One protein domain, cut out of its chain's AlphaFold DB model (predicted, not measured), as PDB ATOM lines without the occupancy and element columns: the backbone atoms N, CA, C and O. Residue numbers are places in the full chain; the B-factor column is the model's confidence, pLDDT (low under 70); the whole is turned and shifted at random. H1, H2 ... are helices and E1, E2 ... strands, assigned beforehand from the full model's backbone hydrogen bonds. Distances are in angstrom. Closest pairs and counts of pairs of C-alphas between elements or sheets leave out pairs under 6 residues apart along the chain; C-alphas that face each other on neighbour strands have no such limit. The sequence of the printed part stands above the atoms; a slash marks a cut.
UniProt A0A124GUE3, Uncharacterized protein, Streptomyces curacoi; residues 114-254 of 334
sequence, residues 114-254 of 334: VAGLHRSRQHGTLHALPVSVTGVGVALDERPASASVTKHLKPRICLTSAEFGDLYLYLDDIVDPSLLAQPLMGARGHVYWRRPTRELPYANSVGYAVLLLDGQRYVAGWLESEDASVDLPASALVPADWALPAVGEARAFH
ATOM      1  N   VAL A 114      -0.029  43.647  83.511       82.06
ATOM      2  CA  VAL A 114      -0.069  42.182  83.650       82.06
ATOM      3  C   VAL A 114      -0.540  41.519  82.355       82.06
ATOM      4  O   VAL A 114       0.061  40.541  81.909       82.06
ATOM      5  N   ALA A 115      -1.538  42.087  81.673       83.00
ATOM      6  CA  ALA A 115      -1.919  41.639  80.330       83.00
ATOM      7  C   ALA A 115      -0.753  41.781  79.329       83.00
ATOM      8  O   ALA A 115      -0.572  40.941  78.441       83.00
ATOM      9  N   GLY A 116       0.078  42.815  79.503       83.69
ATOM     10  CA  GLY A 116       1.333  42.987  78.770       83.69
ATOM     11  C   GLY A 116       2.337  41.853  79.008       83.69
ATOM     12  O   GLY A 116       2.950  41.388  78.045       83.69
ATOM     13  N   LEU A 117       2.458  41.362  80.248       86.69
ATOM     14  CA  LEU A 117       3.330  40.232  80.594       86.69
ATOM     15  C   LEU A 117       2.910  38.954  79.867       86.69
ATOM     16  O   LEU A 117       3.750  38.304  79.247       86.69
ATOM     17  N   HIS A 118       1.613  38.626  79.868       86.56
ATOM     18  CA  HIS A 118       1.091  37.445  79.162       86.56
ATOM     19  C   HIS A 118       1.419  37.477  77.670       86.56
ATOM     20  O   HIS A 118       1.881  36.478  77.117       86.56
ATOM     21  N   ARG A 119       1.253  38.643  77.031       86.50
ATOM     22  CA  ARG A 119       1.627  38.835  75.625       86.50
ATOM     23  C   ARG A 119       3.132  38.655  75.428       86.50
ATOM     24  O   ARG A 119       3.534  37.920  74.533       86.50
ATOM     25  N   SER A 120       3.968  39.280  76.256       86.69
ATOM     26  CA  SER A 120       5.428  39.148  76.154       86.69
ATOM     27  C   SER A 120       5.918  37.715  76.391       86.69
ATOM     28  O   SER A 120       6.841  37.280  75.697       86.69
ATOM     29  N   ARG A 121       5.267  36.957  77.287       87.62
ATOM     30  CA  ARG A 121       5.529  35.526  77.504       87.62
ATOM     31  C   ARG A 121       5.190  34.701  76.261       87.62
ATOM     32  O   ARG A 121       6.017  33.912  75.829       87.62
ATOM     33  N   GLN A 122       4.026  34.928  75.642       86.12
ATOM     34  CA  GLN A 122       3.636  34.247  74.392       86.12
ATOM     35  C   GLN A 122       4.630  34.484  73.245       86.12
ATOM     36  O   GLN A 122       4.805  33.616  72.401       86.12
ATOM     37  N   HIS A 123       5.288  35.645  73.227       85.81
ATOM     38  CA  HIS A 123       6.307  35.981  72.229       85.81
ATOM     39  C   HIS A 123       7.721  35.519  72.623       85.81
ATOM     40  O   HIS A 123       8.660  35.793  71.884       85.81
ATOM     41  N   GLY A 124       7.907  34.876  73.784       84.62
ATOM     42  CA  GLY A 124       9.226  34.433  74.253       84.62
ATOM     43  C   GLY A 124      10.201  35.585  74.525       84.62
ATOM     44  O   GLY A 124      11.398  35.439  74.318       84.62
ATOM     45  N   THR A 125       9.690  36.747  74.945       86.75
ATOM     46  CA  THR A 125      10.489  37.975  75.180       86.75
ATOM     47  C   THR A 125      10.476  38.440  76.633       86.75
ATOM     48  O   THR A 125      11.015  39.500  76.955       86.75
ATOM     49  N   LEU A 126       9.791  37.693  77.499       89.19
ATOM     50  CA  LEU A 126       9.623  38.048  78.896       89.19
ATOM     51  C   LEU A 126      10.755  37.458  79.725       89.19
ATOM     52  O   LEU A 126      10.972  36.251  79.686       89.19
ATOM     53  N   HIS A 127      11.413  38.300  80.503       89.38
ATOM     54  CA  HIS A 127      12.421  37.900  81.475       89.38
ATOM     55  C   HIS A 127      11.856  38.029  82.887       89.38
ATOM     56  O   HIS A 127      10.981  38.874  83.120       89.38
ATOM     57  N   ALA A 128      12.340  37.197  83.807       90.56
ATOM     58  CA  ALA A 128      11.988  37.277  85.216       90.56
ATOM     59  C   ALA A 128      13.203  37.073  86.111       90.56
ATOM     60  O   ALA A 128      14.065  36.249  85.826       90.56
ATOM     61  N   LEU A 129      13.217  37.786  87.232       90.56
ATOM     62  CA  LEU A 129      14.255  37.661  88.242       90.56
ATOM     63  C   LEU A 129      13.626  37.729  89.636       90.56
ATOM     64  O   LEU A 129      12.836  38.649  89.890       90.56
ATOM     65  N   PRO A 130      13.955  36.792  90.541       91.19
ATOM     66  CA  PRO A 130      13.567  36.910  91.936       91.19
ATOM     67  C   PRO A 130      14.319  38.082  92.569       91.19
ATOM     68  O   PRO A 130      15.533  38.227  92.417       91.19
ATOM     69  N   VAL A 131      13.584  38.928  93.281       92.81
ATOM     70  CA  VAL A 131      14.124  40.130  93.917       92.81
ATOM     71  C   VAL A 131      13.554  40.305  95.316       92.81
ATOM     72  O   VAL A 131      12.446  39.862  95.636       92.81
ATOM     73  N   SER A 132      14.312  41.004  96.150       94.56
ATOM     74  CA  SER A 132      13.827  41.541  97.416       94.56
ATOM     75  C   SER A 132      13.975  43.055  97.432       94.56
ATOM     76  O   SER A 132      14.934  43.600  96.890       94.56
ATOM     77  N   VAL A 133      12.997  43.743  98.010       94.31
ATOM     78  CA  VAL A 133      13.006  45.202  98.105       94.31
ATOM     79  C   VAL A 133      13.885  45.617  99.281       94.31
ATOM     80  O   VAL A 133      13.577  45.314 100.436       94.31
ATOM     81  N   THR A 134      14.961  46.338  98.984       92.94
ATOM     82  CA  THR A 134      15.923  46.841  99.979       92.94
ATOM     83  C   THR A 134      15.643  48.276 100.397       92.94
ATOM     84  O   THR A 134      16.109  48.714 101.447       92.94
ATOM     85  N   GLY A 135      14.869  49.015  99.602       91.69
ATOM     86  CA  GLY A 135      14.518  50.390  99.919       91.69
ATOM     87  C   GLY A 135      13.550  51.011  98.926       91.69
ATOM     88  O   GLY A 135      13.339  50.518  97.819       91.69
ATOM     89  N   VAL A 136      12.973  52.136  99.327       91.56
ATOM     90  CA  VAL A 136      12.177  53.007  98.463       91.56
ATOM     91  C   VAL A 136      12.652  54.429  98.700       91.56
ATOM     92  O   VAL A 136      12.852  54.836  99.842       91.56
ATOM     93  N   GLY A 137      12.851  55.185  97.630       90.06
ATOM     94  CA  GLY A 137      13.365  56.540  97.729       90.06
ATOM     95  C   GLY A 137      13.075  57.363  96.489       90.06
ATOM     96  O   GLY A 137      12.167  57.070  95.712       90.06
ATOM     97  N   VAL A 138      13.870  58.409  96.310       89.56
ATOM     98  CA  VAL A 138      13.799  59.312  95.164       89.56
ATOM     99  C   VAL A 138      15.188  59.400  94.558       89.56
ATOM    100  O   VAL A 138      16.173  59.518  95.283       89.56
ATOM    101  N   ALA A 139      15.272  59.334  93.235       86.94
ATOM    102  CA  ALA A 139      16.519  59.544  92.515       86.94
ATOM    103  C   ALA A 139      16.295  60.408  91.282       86.94
ATOM    104  O   ALA A 139      15.175  60.548  90.784       86.94
ATOM    105  N   LEU A 140      17.378  61.019  90.815       84.12
ATOM    106  CA  LEU A 140      17.372  61.784  89.585       84.12
ATOM    107  C   LEU A 140      17.277  60.817  88.407       84.12
ATOM    108  O   LEU A 140      18.148  59.978  88.221       84.12
ATOM    109  N   ASP A 141      16.219  60.949  87.617       76.19
ATOM    110  CA  ASP A 141      16.100  60.231  86.360       76.19
ATOM    111  C   ASP A 141      17.025  60.895  85.331       76.19
ATOM    112  O   ASP A 141      16.741  61.993  84.835       76.19
ATOM    113  N   GLU A 142      18.163  60.255  85.060       69.00
ATOM    114  CA  GLU A 142      19.181  60.762  84.135       69.00
ATOM    115  C   GLU A 142      18.851  60.484  82.664       69.00
ATOM    116  O   GLU A 142      19.546  60.975  81.769       69.00
ATOM    117  N   ARG A 143      17.764  59.754  82.389       67.38
ATOM    118  CA  ARG A 143      17.345  59.440  81.024       67.38
ATOM    119  C   ARG A 143      16.990  60.729  80.269       67.38
ATOM    120  O   ARG A 143      16.104  61.466  80.711       67.38
ATOM    121  N   PRO A 144      17.600  61.017  79.101       50.91
ATOM    122  CA  PRO A 144      17.199  62.147  78.263       50.91
ATOM    123  C   PRO A 144      15.724  62.041  77.844       50.91
ATOM    124  O   PRO A 144      15.372  61.238  76.987       50.91
ATOM    125  N   ALA A 145      14.823  62.828  78.437       53.06
ATOM    126  CA  ALA A 145      13.400  62.748  78.100       53.06
ATOM    127  C   ALA A 145      13.191  62.917  76.586       53.06
ATOM    128  O   ALA A 145      13.792  63.801  75.977       53.06
ATOM    129  N   SER A 146      12.303  62.114  75.987       47.44
ATOM    130  CA  SER A 146      12.089  62.026  74.531       47.44
ATOM    131  C   SER A 146      11.664  63.334  73.834       47.44
ATOM    132  O   SER A 146      11.398  63.314  72.637       47.44
ATOM    133  N   ALA A 147      11.564  64.458  74.553       39.97
ATOM    134  CA  ALA A 147      11.284  65.775  73.985       39.97
ATOM    135  C   ALA A 147      11.650  66.995  74.873       39.97
ATOM    136  O   ALA A 147      11.346  68.117  74.471       39.97
ATOM    137  N   SER A 148      12.251  66.865  76.071       43.16
ATOM    138  CA  SER A 148      12.490  68.054  76.923       43.16
ATOM    139  C   SER A 148      13.665  67.934  77.900       43.16
ATOM    140  O   SER A 148      13.727  67.015  78.708       43.16
ATOM    141  N   VAL A 149      14.544  68.936  77.864       47.41
ATOM    142  CA  VAL A 149      15.902  69.055  78.444       47.41
ATOM    143  C   VAL A 149      15.952  69.136  79.983       47.41
ATOM    144  O   VAL A 149      16.672  69.945  80.549       47.41
ATOM    145  N   THR A 150      15.191  68.342  80.731       52.81
ATOM    146  CA  THR A 150      15.254  68.423  82.203       52.81
ATOM    147  C   THR A 150      15.362  67.045  82.835       52.81
ATOM    148  O   THR A 150      14.500  66.190  82.644       52.81
ATOM    149  N   LYS A 151      16.453  66.841  83.584       67.75
ATOM    150  CA  LYS A 151      16.564  65.771  84.574       67.75
ATOM    151  C   LYS A 151      15.476  66.012  85.623       67.75
ATOM    152  O   LYS A 151      15.308  67.148  86.079       67.75
ATOM    153  N   HIS A 152      14.717  64.984  85.975       76.69
ATOM    154  CA  HIS A 152      13.630  65.100  86.948       76.69
ATOM    155  C   HIS A 152      13.794  64.044  88.028       76.69
ATOM    156  O   HIS A 152      14.150  62.907  87.743       76.69
ATOM    157  N   LEU A 153      13.519  64.424  89.272       85.25
ATOM    158  CA  LEU A 153      13.424  63.464  90.360       85.25
ATOM    159  C   LEU A 153      12.238  62.535  90.110       85.25
ATOM    160  O   LEU A 153      11.151  63.000  89.750       85.25
ATOM    161  N   LYS A 154      12.450  61.239  90.314       87.56
ATOM    162  CA  LYS A 154      11.404  60.222  90.263       87.56
ATOM    163  C   LYS A 154      11.460  59.315  91.485       87.56
ATOM    164  O   LYS A 154      12.550  59.060  92.007       87.56
ATOM    165  N   PRO A 155      10.305  58.796  91.924       89.06
ATOM    166  CA  PRO A 155      10.276  57.723  92.902       89.06
ATOM    167  C   PRO A 155      11.017  56.503  92.346       89.06
ATOM    168  O   PRO A 155      10.820  56.129  91.186       89.06
ATOM    169  N   ARG A 156      11.851  55.873  93.174       91.81
ATOM    170  CA  ARG A 156      12.548  54.626  92.849       91.81
ATOM    171  C   ARG A 156      12.338  53.578  93.932       91.81
ATOM    172  O   ARG A 156      12.280  53.909  95.117       91.81
ATOM    173  N   ILE A 157      12.285  52.319  93.526       93.25
ATOM    174  CA  ILE A 157      12.372  51.158  94.413       93.25
ATOM    175  C   ILE A 157      13.744  50.523  94.196       93.25
ATOM    176  O   ILE A 157      14.108  50.227  93.059       93.25
ATOM    177  N   CYS A 158      14.494  50.335  95.277       93.56
ATOM    178  CA  CYS A 158      15.747  49.594  95.284       93.56
ATOM    179  C   CYS A 158      15.431  48.111  95.486       93.56
ATOM    180  O   CYS A 158      14.732  47.724  96.428       93.56
ATOM    181  N   LEU A 159      15.925  47.299  94.567       94.06
ATOM    182  CA  LEU A 159      15.755  45.860  94.526       94.06
ATOM    183  C   LEU A 159      17.135  45.225  94.639       94.06
ATOM    184  O   LEU A 159      18.093  45.752  94.088       94.06
ATOM    185  N   THR A 160      17.230  44.082  95.301       92.56
ATOM    186  CA  THR A 160      18.435  43.255  95.271       92.56
ATOM    187  C   THR A 160      18.075  41.846  94.827       92.56
ATOM    188  O   THR A 160      17.046  41.287  95.235       92.56
ATOM    189  N   SER A 161      18.906  41.290  93.956       89.12
ATOM    190  CA  SER A 161      18.845  39.914  93.485       89.12
ATOM    191  C   SER A 161      20.093  39.175  93.941       89.12
ATOM    192  O   SER A 161      21.206  39.670  93.790       89.12
ATOM    193  N   ALA A 162      19.915  37.950  94.432       84.94
ATOM    194  CA  ALA A 162      21.038  37.087  94.792       84.94
ATOM    195  C   ALA A 162      21.944  36.760  93.588       84.94
ATOM    196  O   ALA A 162      23.119  36.460  93.776       84.94
ATOM    197  N   GLU A 163      21.403  36.813  92.366       80.06
ATOM    198  CA  GLU A 163      22.130  36.469  91.140       80.06
ATOM    199  C   GLU A 163      22.809  37.675  90.483       80.06
ATOM    200  O   GLU A 163      23.839  37.515  89.836       80.06
ATOM    201  N   PHE A 164      22.220  38.867  90.612       77.75
ATOM    202  CA  PHE A 164      22.596  40.032  89.802       77.75
ATOM    203  C   PHE A 164      22.955  41.280  90.622       77.75
ATOM    204  O   PHE A 164      23.394  42.278  90.060       77.75
ATOM    205  N   GLY A 165      22.798  41.235  91.945       85.06
ATOM    206  CA  GLY A 165      23.034  42.386  92.809       85.06
ATOM    207  C   GLY A 165      21.902  43.406  92.733       85.06
ATOM    208  O   GLY A 165      20.723  43.037  92.656       85.06
ATOM    209  N   ASP A 166      22.259  44.685  92.797       88.75
ATOM    210  CA  ASP A 166      21.302  45.767  92.990       88.75
ATOM    211  C   ASP A 166      20.694  46.269  91.671       88.75
ATOM    212  O   ASP A 166      21.353  46.443  90.644       88.75
ATOM    213  N   LEU A 167      19.384  46.497  91.712       89.88
ATOM    214  CA  LEU A 167      18.546  46.933  90.604       89.88
ATOM    215  C   LEU A 167      17.634  48.072  91.065       89.88
ATOM    216  O   LEU A 167      17.193  48.124  92.216       89.88
ATOM    217  N   TYR A 168      17.277  48.958  90.144       91.12
ATOM    218  CA  TYR A 168      16.455  50.128  90.435       91.12
ATOM    219  C   TYR A 168      15.206  50.141  89.563       91.12
ATOM    220  O   TYR A 168      15.279  50.097  88.338       91.12
ATOM    221  N   LEU A 169      14.035  50.229  90.191       91.12
ATOM    222  CA  LEU A 169      12.759  50.373  89.496       91.12
ATOM    223  C   LEU A 169      12.238  51.803  89.657       91.12
ATOM    224  O   LEU A 169      11.738  52.177  90.719       91.12
ATOM    225  N   TYR A 170      12.325  52.596  88.592       89.44
ATOM    226  CA  TYR A 170      11.811  53.963  88.532       89.44
ATOM    227  C   TYR A 170      10.320  53.985  88.216       89.44
ATOM    228  O   TYR A 170       9.871  53.440  87.201       89.44
ATOM    229  N   LEU A 171       9.555  54.662  89.064       88.12
ATOM    230  CA  LEU A 171       8.102  54.759  88.965       88.12
ATOM    231  C   LEU A 171       7.673  56.039  88.242       88.12
ATOM    232  O   LEU A 171       8.493  56.884  87.875       88.12
ATOM    233  N   ASP A 172       6.367  56.167  88.011       81.25
ATOM    234  CA  ASP A 172       5.792  57.416  87.517       81.25
ATOM    235  C   ASP A 172       5.898  58.524  88.576       81.25
ATOM    236  O   ASP A 172       5.903  58.249  89.778       81.25
ATOM    237  N   ASP A 173       5.976  59.777  88.134       74.94
ATOM    238  CA  ASP A 173       6.243  60.931  89.006       74.94
ATOM    239  C   ASP A 173       5.172  61.134  90.088       74.94
ATOM    240  O   ASP A 173       5.471  61.589  91.188       74.94
ATOM    241  N   ILE A 174       3.932  60.751  89.792       73.44
ATOM    242  CA  ILE A 174       2.774  60.896  90.677       73.44
ATOM    243  C   ILE A 174       2.769  59.926  91.866       73.44
ATOM    244  O   ILE A 174       1.985  60.112  92.799       73.44
ATOM    245  N   VAL A 175       3.601  58.885  91.836       82.19
ATOM    246  CA  VAL A 175       3.643  57.880  92.899       82.19
ATOM    247  C   VAL A 175       4.373  58.450  94.114       82.19
ATOM    248  O   VAL A 175       5.449  59.018  93.989       82.19
ATOM    249  N   ASP A 176       3.805  58.286  95.307       85.38
ATOM    250  CA  ASP A 176       4.409  58.789  96.543       85.38
ATOM    251  C   ASP A 176       5.333  57.732  97.175       85.38
ATOM    252  O   ASP A 176       4.840  56.730  97.704       85.38
ATOM    253  N   PRO A 177       6.666  57.925  97.157       85.75
ATOM    254  CA  PRO A 177       7.593  56.917  97.659       85.75
ATOM    255  C   PRO A 177       7.515  56.746  99.178       85.75
ATOM    256  O   PRO A 177       7.804  55.663  99.681       85.75
ATOM    257  N   SER A 178       7.077  57.772  99.917       85.88
ATOM    258  CA  SER A 178       6.981  57.708 101.383       85.88
ATOM    259  C   SER A 178       5.936  56.689 101.853       85.88
ATOM    260  O   SER A 178       6.177  55.925 102.787       85.88
ATOM    261  N   LEU A 179       4.807  56.609 101.144       85.94
ATOM    262  CA  LEU A 179       3.725  55.663 101.426       85.94
ATOM    263  C   LEU A 179       4.010  54.257 100.892       85.94
ATOM    264  O   LEU A 179       3.390  53.290 101.330       85.94
ATOM    265  N   LEU A 180       4.947  54.139  99.950       85.19
ATOM    266  CA  LEU A 180       5.429  52.861  99.437       85.19
ATOM    267  C   LEU A 180       6.512  52.236 100.323       85.19
ATOM    268  O   LEU A 180       6.604  51.013 100.371       85.19
ATOM    269  N   ALA A 181       7.312  53.040 101.029       85.88
ATOM    270  CA  ALA A 181       8.470  52.557 101.779       85.88
ATOM    271  C   ALA A 181       8.111  51.504 102.836       85.88
ATOM    272  O   ALA A 181       8.618  50.387 102.793       85.88
ATOM    273  N   GLN A 182       7.194  51.827 103.751       85.06
ATOM    274  CA  GLN A 182       6.818  50.932 104.849       85.06
ATOM    275  C   GLN A 182       6.251  49.570 104.388       85.06
ATOM    276  O   GLN A 182       6.704  48.550 104.902       85.06
ATOM    277  N   PRO A 183       5.286  49.498 103.449       86.75
ATOM    278  CA  PRO A 183       4.711  48.221 103.021       86.75
ATOM    279  C   PRO A 183       5.606  47.411 102.076       86.75
ATOM    280  O   PRO A 183       5.363  46.217 101.915       86.75
ATOM    281  N   LEU A 184       6.586  48.042 101.418       89.44
ATOM    282  CA  LEU A 184       7.478  47.350 100.486       89.44
ATOM    283  C   LEU A 184       8.798  46.916 101.114       89.44
ATOM    284  O   LEU A 184       9.422  46.012 100.576       89.44
ATOM    285  N   MET A 185       9.237  47.516 102.219       90.69
ATOM    286  CA  MET A 185      10.532  47.187 102.815       90.69
ATOM    287  C   MET A 185      10.635  45.698 103.173       90.69
ATOM    288  O   MET A 185       9.809  45.173 103.919       90.69
ATOM    289  N   GLY A 186      11.644  45.008 102.634       88.50
ATOM    290  CA  GLY A 186      11.850  43.571 102.841       88.50
ATOM    291  C   GLY A 186      10.861  42.662 102.099       88.50
ATOM    292  O   GLY A 186      10.951  41.439 102.229       88.50
ATOM    293  N   ALA A 187       9.935  43.222 101.313       92.38
ATOM    294  CA  ALA A 187       9.020  42.439 100.495       92.38
ATOM    295  C   ALA A 187       9.790  41.658  99.420       92.38
ATOM    296  O   ALA A 187      10.800  42.120  98.884       92.38
ATOM    297  N   ARG A 188       9.288  40.467  99.100       94.31
ATOM    298  CA  ARG A 188       9.848  39.578  98.081       94.31
ATOM    299  C   ARG A 188       8.883  39.442  96.912       94.31
ATOM    300  O   ARG A 188       7.674  39.667  97.045       94.31
ATOM    301  N   GLY A 189       9.449  39.137  95.754       92.69
ATOM    302  CA  GLY A 189       8.680  38.937  94.542       92.69
ATOM    303  C   GLY A 189       9.561  38.694  93.331       92.69
ATOM    304  O   GLY A 189      10.744  38.374  93.442       92.69
ATOM    305  N   HIS A 190       8.962  38.879  92.164       92.81
ATOM    306  CA  HIS A 190       9.628  38.749  90.879       92.81
ATOM    307  C   HIS A 190       9.498  40.053  90.107       92.81
ATOM    308  O   HIS A 190       8.404  40.615  89.993       92.81
ATOM    309  N   VAL A 191      10.607  40.532  89.553       92.06
ATOM    310  CA  VAL A 191      10.563  41.590  88.550       92.06
ATOM    311  C   VAL A 191      10.481  40.944  87.176       92.06
ATOM    312  O   VAL A 191      11.278  40.074  86.842       92.06
ATOM    313  N   TYR A 192       9.491  41.361  86.398       91.31
ATOM    314  CA  TYR A 192       9.269  40.924  85.030       91.31
ATOM    315  C   TYR A 192       9.549  42.077  84.085       91.31
ATOM    316  O   TYR A 192       8.995  43.157  84.273       91.31
ATOM    317  N   TRP A 193      10.352  41.880  83.048       90.00
ATOM    318  CA  TRP A 193      10.621  42.943  82.081       90.00
ATOM    319  C   TRP A 193      10.748  42.403  80.668       90.00
ATOM    320  O   TRP A 193      10.901  41.205  80.423       90.00
ATOM    321  N   ARG A 194      10.662  43.331  79.719       84.12
ATOM    322  CA  ARG A 194      10.949  43.081  78.310       84.12
ATOM    323  C   ARG A 194      12.055  44.015  77.858       84.12
ATOM    324  O   ARG A 194      12.082  45.184  78.259       84.12
ATOM    325  N   ARG A 195      12.920  43.523  76.973       71.88
ATOM    326  CA  ARG A 195      13.863  44.401  76.282       71.88
ATOM    327  C   ARG A 195      13.092  45.404  75.415       71.88
ATOM    328  O   ARG A 195      12.049  45.054  74.848       71.88
ATOM    329  N   PRO A 196      13.556  46.657  75.327       68.56
ATOM    330  CA  PRO A 196      12.960  47.613  74.414       68.56
ATOM    331  C   PRO A 196      13.063  47.103  72.970       68.56
ATOM    332  O   PRO A 196      14.124  46.705  72.511       68.56
ATOM    333  N   THR A 197      11.942  47.103  72.246       63.59
ATOM    334  CA  THR A 197      11.868  46.640  70.844       63.59
ATOM    335  C   THR A 197      12.373  47.668  69.833       63.59
ATOM    336  O   THR A 197      12.495  47.366  68.652       63.59
ATOM    337  N   ARG A 198      12.591  48.908  70.271       63.47
ATOM    338  CA  ARG A 198      13.247  49.961  69.495       63.47
ATOM    339  C   ARG A 198      14.536  50.293  70.218       63.47
ATOM    340  O   ARG A 198      14.506  50.333  71.446       63.47
ATOM    341  N   GLU A 199      15.603  50.573  69.475       61.47
ATOM    342  CA  GLU A 199      16.767  51.255  70.036       61.47
ATOM    343  C   GLU A 199      16.264  52.546  70.681       61.47
ATOM    344  O   GLU A 199      15.813  53.482  70.013       61.47
ATOM    345  N   LEU A 200      16.193  52.530  72.007       61.75
ATOM    346  CA  LEU A 200      15.901  53.721  72.768       61.75
ATOM    347  C   LEU A 200      17.198  54.531  72.834       61.75
ATOM    348  O   LEU A 200      18.277  53.946  72.853       61.75
ATOM    349  N   PRO A 201      17.130  55.864  72.946       54.31
ATOM    350  CA  PRO A 201      18.313  56.694  73.190       54.31
ATOM    351  C   PRO A 201      18.935  56.465  74.587       54.31
ATOM    352  O   PRO A 201      19.749  57.266  75.039       54.31
ATOM    353  N   TYR A 202      18.519  55.414  75.294       59.16
ATOM    354  CA  TYR A 202      18.949  55.031  76.632       59.16
ATOM    355  C   TYR A 202      19.747  53.729  76.531       59.16
ATOM    356  O   TYR A 202      19.456  52.906  75.666       59.16
ATOM    357  N   ALA A 203      20.736  53.560  77.408       59.62
ATOM    358  CA  ALA A 203      21.650  52.423  77.412       59.62
ATOM    359  C   ALA A 203      20.934  51.056  77.522       59.62
ATOM    360  O   ALA A 203      19.772  50.968  77.925       59.62
ATOM    361  N   ASN A 204      21.653  49.976  77.190       62.47
ATOM    362  CA  ASN A 204      21.169  48.583  77.175       62.47
ATOM    363  C   ASN A 204      20.615  48.067  78.527       62.47
ATOM    364  O   ASN A 204      20.025  46.987  78.605       62.47
ATOM    365  N   SER A 205      20.802  48.844  79.586       68.19
ATOM    366  CA  SER A 205      20.433  48.604  80.979       68.19
ATOM    367  C   SER A 205      18.999  49.010  81.339       68.19
ATOM    368  O   SER A 205      18.610  48.851  82.491       68.19
ATOM    369  N   VAL A 206      18.185  49.516  80.399       75.56
ATOM    370  CA  VAL A 206      16.834  50.037  80.700       75.56
ATOM    371  C   VAL A 206      15.721  49.223  80.034       75.56
ATOM    372  O   VAL A 206      15.705  49.037  78.817       75.56
ATOM    373  N   GLY A 207      14.714  48.803  80.807       80.69
ATOM    374  CA  GLY A 207      13.551  48.059  80.301       80.69
ATOM    375  C   GLY A 207      12.240  48.438  80.988       80.69
ATOM    376  O   GLY A 207      12.225  48.823  82.154       80.69
ATOM    377  N   TYR A 208      11.108  48.332  80.282       85.88
ATOM    378  CA  TYR A 208       9.803  48.443  80.945       85.88
ATOM    379  C   TYR A 208       9.560  47.182  81.768       85.88
ATOM    380  O   TYR A 208       9.640  46.073  81.223       85.88
ATOM    381  N   ALA A 209       9.242  47.362  83.046       89.50
ATOM    382  CA  ALA A 209       9.179  46.284  84.011       89.50
ATOM    383  C   ALA A 209       7.958  46.364  84.929       89.50
ATOM    384  O   ALA A 209       7.368  47.423  85.157       89.50
ATOM    385  N   VAL A 210       7.596  45.207  85.468       92.50
ATOM    386  CA  VAL A 210       6.522  45.000  86.430       92.50
ATOM    387  C   VAL A 210       7.095  44.186  87.580       92.50
ATOM    388  O   VAL A 210       7.453  43.026  87.404       92.50
ATOM    389  N   LEU A 211       7.184  44.792  88.757       93.31
ATOM    390  CA  LEU A 211       7.468  44.089  90.000       93.31
ATOM    391  C   LEU A 211       6.169  43.477  90.510       93.31
ATOM    392  O   LEU A 211       5.243  44.213  90.839       93.31
ATOM    393  N   LEU A 212       6.104  42.153  90.582       93.44
ATOM    394  CA  LEU A 212       5.004  41.408  91.180       93.44
ATOM    395  C   LEU A 212       5.460  40.842  92.526       93.44
ATOM    396  O   LEU A 212       6.376  40.028  92.589       93.44
ATOM    397  N   LEU A 213       4.805  41.273  93.594       92.81
ATOM    398  CA  LEU A 213       5.059  40.830  94.961       92.81
ATOM    399  C   LEU A 213       4.276  39.548  95.261       92.81
ATOM    400  O   LEU A 213       3.191  39.343  94.707       92.81
ATOM    401  N   ASP A 214       4.763  38.753  96.214       87.25
ATOM    402  CA  ASP A 214       4.171  37.454  96.585       87.25
ATOM    403  C   ASP A 214       2.683  37.541  97.005       87.25
ATOM    404  O   ASP A 214       1.933  36.575  96.892       87.25
ATOM    405  N   GLY A 215       2.202  38.720  97.418       81.88
ATOM    406  CA  GLY A 215       0.796  38.997  97.748       81.88
ATOM    407  C   GLY A 215      -0.110  39.379  96.566       81.88
ATOM    408  O   GLY A 215      -1.096  40.085  96.784       81.88
ATOM    409  N   GLN A 216       0.241  39.004  95.329       83.56
ATOM    410  CA  GLN A 216      -0.465  39.380  94.086       83.56
ATOM    411  C   GLN A 216      -0.660  40.896  93.913       83.56
ATOM    412  O   GLN A 216      -1.660  41.382  93.378       83.56
ATOM    413  N   ARG A 217       0.316  41.669  94.379       89.75
ATOM    414  CA  ARG A 217       0.343  43.121  94.229       89.75
ATOM    415  C   ARG A 217       1.452  43.493  93.271       89.75
ATOM    416  O   ARG A 217       2.543  42.946  93.391       89.75
ATOM    417  N   TYR A 218       1.190  44.401  92.339       90.88
ATOM    418  CA  TYR A 218       2.193  44.779  91.347       90.88
ATOM    419  C   TYR A 218       2.478  46.275  91.312       90.88
ATOM    420  O   TYR A 218       1.592  47.100  91.526       90.88
ATOM    421  N   VAL A 219       3.712  46.620  90.966       90.50
ATOM    422  CA  VAL A 219       4.145  47.985  90.663       90.50
ATOM    423  C   VAL A 219       4.801  47.975  89.287       90.50
ATOM    424  O   VAL A 219       5.642  47.126  89.004       90.50
ATOM    425  N   ALA A 220       4.410  48.899  88.413       89.75
ATOM    426  CA  ALA A 220       4.970  49.014  87.071       89.75
ATOM    427  C   ALA A 220       5.878  50.240  86.961       89.75
ATOM    428  O   ALA A 220       5.584  51.295  87.527       89.75
ATOM    429  N   GLY A 221       6.959  50.106  86.204       88.38
ATOM    430  CA  GLY A 221       7.956  51.153  86.068       88.38
ATOM    431  C   GLY A 221       9.014  50.816  85.029       88.38
ATOM    432  O   GLY A 221       8.812  49.994  84.134       88.38
ATOM    433  N   TRP A 222      10.149  51.481  85.154       87.31
ATOM    434  CA  TRP A 222      11.322  51.245  84.333       87.31
ATOM    435  C   TRP A 222      12.433  50.663  85.187       87.31
ATOM    436  O   TRP A 222      12.815  51.275  86.179       87.31
ATOM    437  N   LEU A 223      12.902  49.482  84.808       88.56
ATOM    438  CA  LEU A 223      14.008  48.794  85.453       88.56
ATOM    439  C   LEU A 223      15.330  49.296  84.882       88.56
ATOM    440  O   LEU A 223      15.441  49.449  83.665       88.56
ATOM    441  N   GLU A 224      16.290  49.512  85.770       86.25
ATOM    442  CA  GLU A 224      17.653  49.953  85.498       86.25
ATOM    443  C   GLU A 224      18.638  49.157  86.374       86.25
ATOM    444  O   GLU A 224      18.298  48.782  87.502       86.25
ATOM    445  N   SER A 225      19.835  48.875  85.859       82.06
ATOM    446  CA  SER A 225      20.971  48.361  86.640       82.06
ATOM    447  C   SER A 225      21.776  49.510  87.260       82.06
ATOM    448  O   SER A 225      21.630  50.662  86.870       82.06
ATOM    449  N   GLU A 226      22.616  49.221  88.255       76.44
ATOM    450  CA  GLU A 226      23.469  50.246  88.878       76.44
ATOM    451  C   GLU A 226      24.448  50.902  87.897       76.44
ATOM    452  O   GLU A 226      24.672  52.110  87.954       76.44
ATOM    453  N   ASP A 227      24.994  50.114  86.975       71.06
ATOM    454  CA  ASP A 227      25.888  50.587  85.930       71.06
ATOM    455  C   ASP A 227      25.181  50.515  84.578       71.06
ATOM    456  O   ASP A 227      24.808  49.441  84.097       71.06
ATOM    457  N   ALA A 228      25.036  51.674  83.935       66.25
ATOM    458  CA  ALA A 228      24.377  51.792  82.645       66.25
ATOM    459  C   ALA A 228      25.051  50.961  81.535       66.25
ATOM    460  O   ALA A 228      24.389  50.643  80.542       66.25
ATOM    461  N   SER A 229      26.335  50.616  81.693       64.44
ATOM    462  CA  SER A 229      27.099  49.756  80.782       64.44
ATOM    463  C   SER A 229      26.851  48.259  80.989       64.44
ATOM    464  O   SER A 229      27.180  47.456  80.115       64.44
ATOM    465  N   VAL A 230      26.243  47.883  82.117       70.56
ATOM    466  CA  VAL A 230      25.900  46.502  82.441       70.56
ATOM    467  C   VAL A 230      24.496  46.214  81.922       70.56
ATOM    468  O   VAL A 230      23.504  46.733  82.439       70.56
ATOM    469  N   ASP A 231      24.419  45.369  80.895       74.75
ATOM    470  CA  ASP A 231      23.157  44.872  80.347       74.75
ATOM    471  C   ASP A 231      22.274  44.293  81.460       74.75
ATOM    472  O   ASP A 231      22.758  43.581  82.341       74.75
ATOM    473  N   LEU A 232      20.958  44.532  81.386       76.25
ATOM    474  CA  LEU A 232      20.012  43.860  82.280       76.25
ATOM    475  C   LEU A 232      20.209  42.337  82.213       76.25
ATOM    476  O   LEU A 232      20.450  41.812  81.115       76.25
ATOM    477  N   PRO A 233      20.063  41.627  83.353       71.19
ATOM    478  CA  PRO A 233      20.389  40.212  83.448       71.19
ATOM    479  C   PRO A 233      19.710  39.440  82.324       71.19
ATOM    480  O   PRO A 233      18.534  39.627  82.043       71.19
ATOM    481  N   ALA A 234      20.432  38.552  81.653       65.44
ATOM    482  CA  ALA A 234      19.803  37.687  80.661       65.44
ATOM    483  C   ALA A 234      19.044  36.509  81.309       65.44
ATOM    484  O   ALA A 234      18.370  35.768  80.591       65.44
ATOM    485  N   SER A 235      19.167  36.301  82.629       58.50
ATOM    486  CA  SER A 235      18.703  35.078  83.284       58.50
ATOM    487  C   SER A 235      17.174  34.930  83.288       58.50
ATOM    488  O   SER A 235      16.416  35.883  83.450       58.50
ATOM    489  N   ALA A 236      16.786  33.679  83.003       62.06
ATOM    490  CA  ALA A 236      15.460  33.094  82.813       62.06
ATOM    491  C   ALA A 236      14.476  33.912  81.956       62.06
ATOM    492  O   ALA A 236      13.601  34.626  82.454       62.06
ATOM    493  N   LEU A 237      14.539  33.695  80.633       77.25
ATOM    494  CA  LEU A 237      13.322  33.781  79.822       77.25
ATOM    495  C   LEU A 237      12.229  32.993  80.540       77.25
ATOM    496  O   LEU A 237      12.431  31.823  80.867       77.25
ATOM    497  N   VAL A 238      11.102  33.646  80.797       80.12
ATOM    498  CA  VAL A 238       9.984  33.037  81.506       80.12
ATOM    499  C   VAL A 238       9.497  31.843  80.686       80.12
ATOM    500  O   VAL A 238       9.031  32.048  79.559       80.12
ATOM    501  N   PRO A 239       9.589  30.611  81.222       77.31
ATOM    502  CA  PRO A 239       9.095  29.427  80.538       77.31
ATOM    503  C   PRO A 239       7.606  29.549  80.198       77.31
ATOM    504  O   PRO A 239       6.843  30.232  80.887       77.31
ATOM    505  N   ALA A 240       7.170  28.878  79.131       74.81
ATOM    506  CA  ALA A 240       5.774  28.936  78.690       74.81
ATOM    507  C   ALA A 240       4.794  28.391  79.751       74.81
ATOM    508  O   ALA A 240       3.649  28.843  79.826       74.81
ATOM    509  N   ASP A 241       5.261  27.460  80.580       76.81
ATOM    510  CA  ASP A 241       4.558  26.810  81.687       76.81
ATOM    511  C   ASP A 241       4.617  27.594  83.010       76.81
ATOM    512  O   ASP A 241       3.898  27.257  83.951       76.81
ATOM    513  N   TRP A 242       5.396  28.680  83.088       82.50
ATOM    514  CA  TRP A 242       5.457  29.514  84.288       82.50
ATOM    515  C   TRP A 242       4.102  30.164  84.569       82.50
ATOM    516  O   TRP A 242       3.588  30.940  83.755       82.50
ATOM    517  N   ALA A 243       3.534  29.891  85.743       81.38
ATOM    518  CA  ALA A 243       2.261  30.458  86.161       81.38
ATOM    519  C   ALA A 243       2.403  31.967  86.427       81.38
ATOM    520  O   ALA A 243       3.003  32.397  87.408       81.38
ATOM    521  N   LEU A 244       1.843  32.782  85.530       84.94
ATOM    522  CA  LEU A 244       1.604  34.204  85.772       84.94
ATOM    523  C   LEU A 244       0.204  34.379  86.383       84.94
ATOM    524  O   LEU A 244      -0.694  33.622  86.003       84.94
ATOM    525  N   PRO A 245      -0.017  35.382  87.256       82.38
ATOM    526  CA  PRO A 245      -1.356  35.714  87.740       82.38
ATOM    527  C   PRO A 245      -2.315  35.918  86.572       82.38
ATOM    528  O   PRO A 245      -1.915  36.482  85.540       82.38
ATOM    529  N   ALA A 246      -3.571  35.493  86.714       81.25
ATOM    530  CA  ALA A 246      -4.534  35.749  85.656       81.25
ATOM    531  C   ALA A 246      -4.746  37.264  85.492       81.25
ATOM    532  O   ALA A 246      -4.554  38.062  86.417       81.25
ATOM    533  N   VAL A 247      -5.115  37.677  84.280       77.19
ATOM    534  CA  VAL A 247      -5.393  39.086  83.984       77.19
ATOM    535  C   VAL A 247      -6.513  39.573  84.909       77.19
ATOM    536  O   VAL A 247      -7.587  38.978  84.943       77.19
ATOM    537  N   GLY A 248      -6.251  40.641  85.667       74.94
ATOM    538  CA  GLY A 248      -7.186  41.200  86.649       74.94
ATOM    539  C   GLY A 248      -7.151  40.585  88.057       74.94
ATOM    540  O   GLY A 248      -7.799  41.133  88.948       74.94
ATOM    541  N   GLU A 249      -6.397  39.507  88.302       82.88
ATOM    542  CA  GLU A 249      -6.215  38.970  89.666       82.88
ATOM    543  C   GLU A 249      -5.227  39.806  90.475       82.88
ATOM    544  O   GLU A 249      -5.505  40.198  91.612       82.88
ATOM    545  N   ALA A 250      -4.078  40.116  89.871       84.94
ATOM    546  CA  ALA A 250      -3.081  40.948  90.516       84.94
ATOM    547  C   ALA A 250      -3.573  42.397  90.592       84.94
ATOM    548  O   ALA A 250      -4.066  42.962  89.613       84.94
ATOM    549  N   ARG A 251      -3.425  43.019  91.762       85.62
ATOM    550  CA  ARG A 251      -3.878  44.394  92.002       85.62
ATOM    551  C   ARG A 251      -2.706  45.359  91.936       85.62
ATOM    552  O   ARG A 251      -1.659  45.107  92.533       85.62
ATOM    553  N   ALA A 252      -2.903  46.493  91.268       86.06
ATOM    554  CA  ALA A 252      -1.932  47.577  91.299       86.06
ATOM    555  C   ALA A 252      -1.695  48.005  92.752       86.06
ATOM    556  O   ALA A 252      -2.639  48.295  93.494       86.06
ATOM    557  N   PHE A 253      -0.436  48.033  93.165       85.31
ATOM    558  CA  PHE A 253      -0.051  48.546  94.461       85.31
ATOM    559  C   PHE A 253       0.143  50.051  94.374       85.31
ATOM    560  O   PHE A 253       1.200  50.541  93.989       85.31
ATOM    561  N   HIS A 254      -0.923  50.772  94.705       81.75
ATOM    562  CA  HIS A 254      -0.976  52.221  94.599       81.75
ATOM    563  C   HIS A 254      -1.625  52.803  95.860       81.75
ATOM    564  O   HIS A 254      -2.849  52.960  95.904       81.75
TER     565      HIS A 254
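Overview. This is residues 114 to 254 of the 334 residues of an uncharacterized protein of Streptomyces curacoi (UniProt A0A124GUE3). Six antiparallel strands form a small closed barrel, the core of the domain, with two short helices, H1 and H2, packed on its outside at separate places. A long stretch with no named element, residues 226 to 254, wraps round the outside, and its residues 251 to 252 pair parallel with residues 217 to 218 of E6. Round the ring run E1, E2, E3, E6, E5, E4 and back to E1, from two meanders, E1 E2 E3 and E4 E5 E6, in each of which a strand is the antiparallel neighbour of the one before. The printed part has 141 residues, with two named helices and six named strands in the order H1 E1 E2 E3 H2 E4 E5 E6, and its class is mixed. It is compact, with a radius of gyration of the C-alphas of 14.5 A, and its rounded outline spans 43 by 36 by 28 A.

Arrangement. E1, residues 126 to 141, and E2, residues 152 to 161, form a hairpin, with N 134 and O 158 2.9 A apart, within hydrogen-bond range. E2 forms a hairpin with E3, residues 165 to 170, where N 159 and O 167 are 2.8 A apart. E3 is the antiparallel neighbour of E6, residues 217 to 225, with N 168 and O 224 at 2.8 A. E5, residues 206 to 213, forms a hairpin with E6, N 211 and O 219 being 2.8 A apart, and another with E4, residues 188 to 194, N 192 and O 210 being 2.8 A apart. E4 and E1 close the ring, with N 129 and O 191 at 3.0 A. The pairing of E1 is staggered: residues 126 to 132 pair with E4 and residues 132 to 141 with E2. H2, residues 177 to 184, is on the barrel, outside it, at a height over the sheet of 8.0 A; its closest C-alphas to E1 are Ala 181 and Val 136, 5.0 A apart. H1, residues 114 to 122, is also on the barrel and outside it, at a height of 8.7 A, slantwise to the strands at 34 degrees to E1 on the local plane; the closest C-alphas of H1 and E1 are Ser 120 and Leu 126, 5.1 A apart. H1 and H2 are apart. In H1 every O i to N i+4 pair is within hydrogen-bond range; in H2, 2 of 4 are.

Along the chain. H1 begins at C-alpha 114, (-0.069, 42.182, 83.650). E1 measures 24.3 A from first to last C-alpha and bends by 118 degrees at residue 138. E2 measures 26.5 A, and E6 measures 22.6 A and ends at C-alpha 225, (20.971, 48.361, 86.640).

Size, cuts and confidence. The C-alphas of Val 149 and Asp 241, the two farthest apart, are 43.9 A apart. The printed part has no cut, and the link from E4 to E5 is long, with 11 residues. The model's pLDDT is under 70 at residues 142 to 151, 196 to 205, 228 to 229 and 234 to 236.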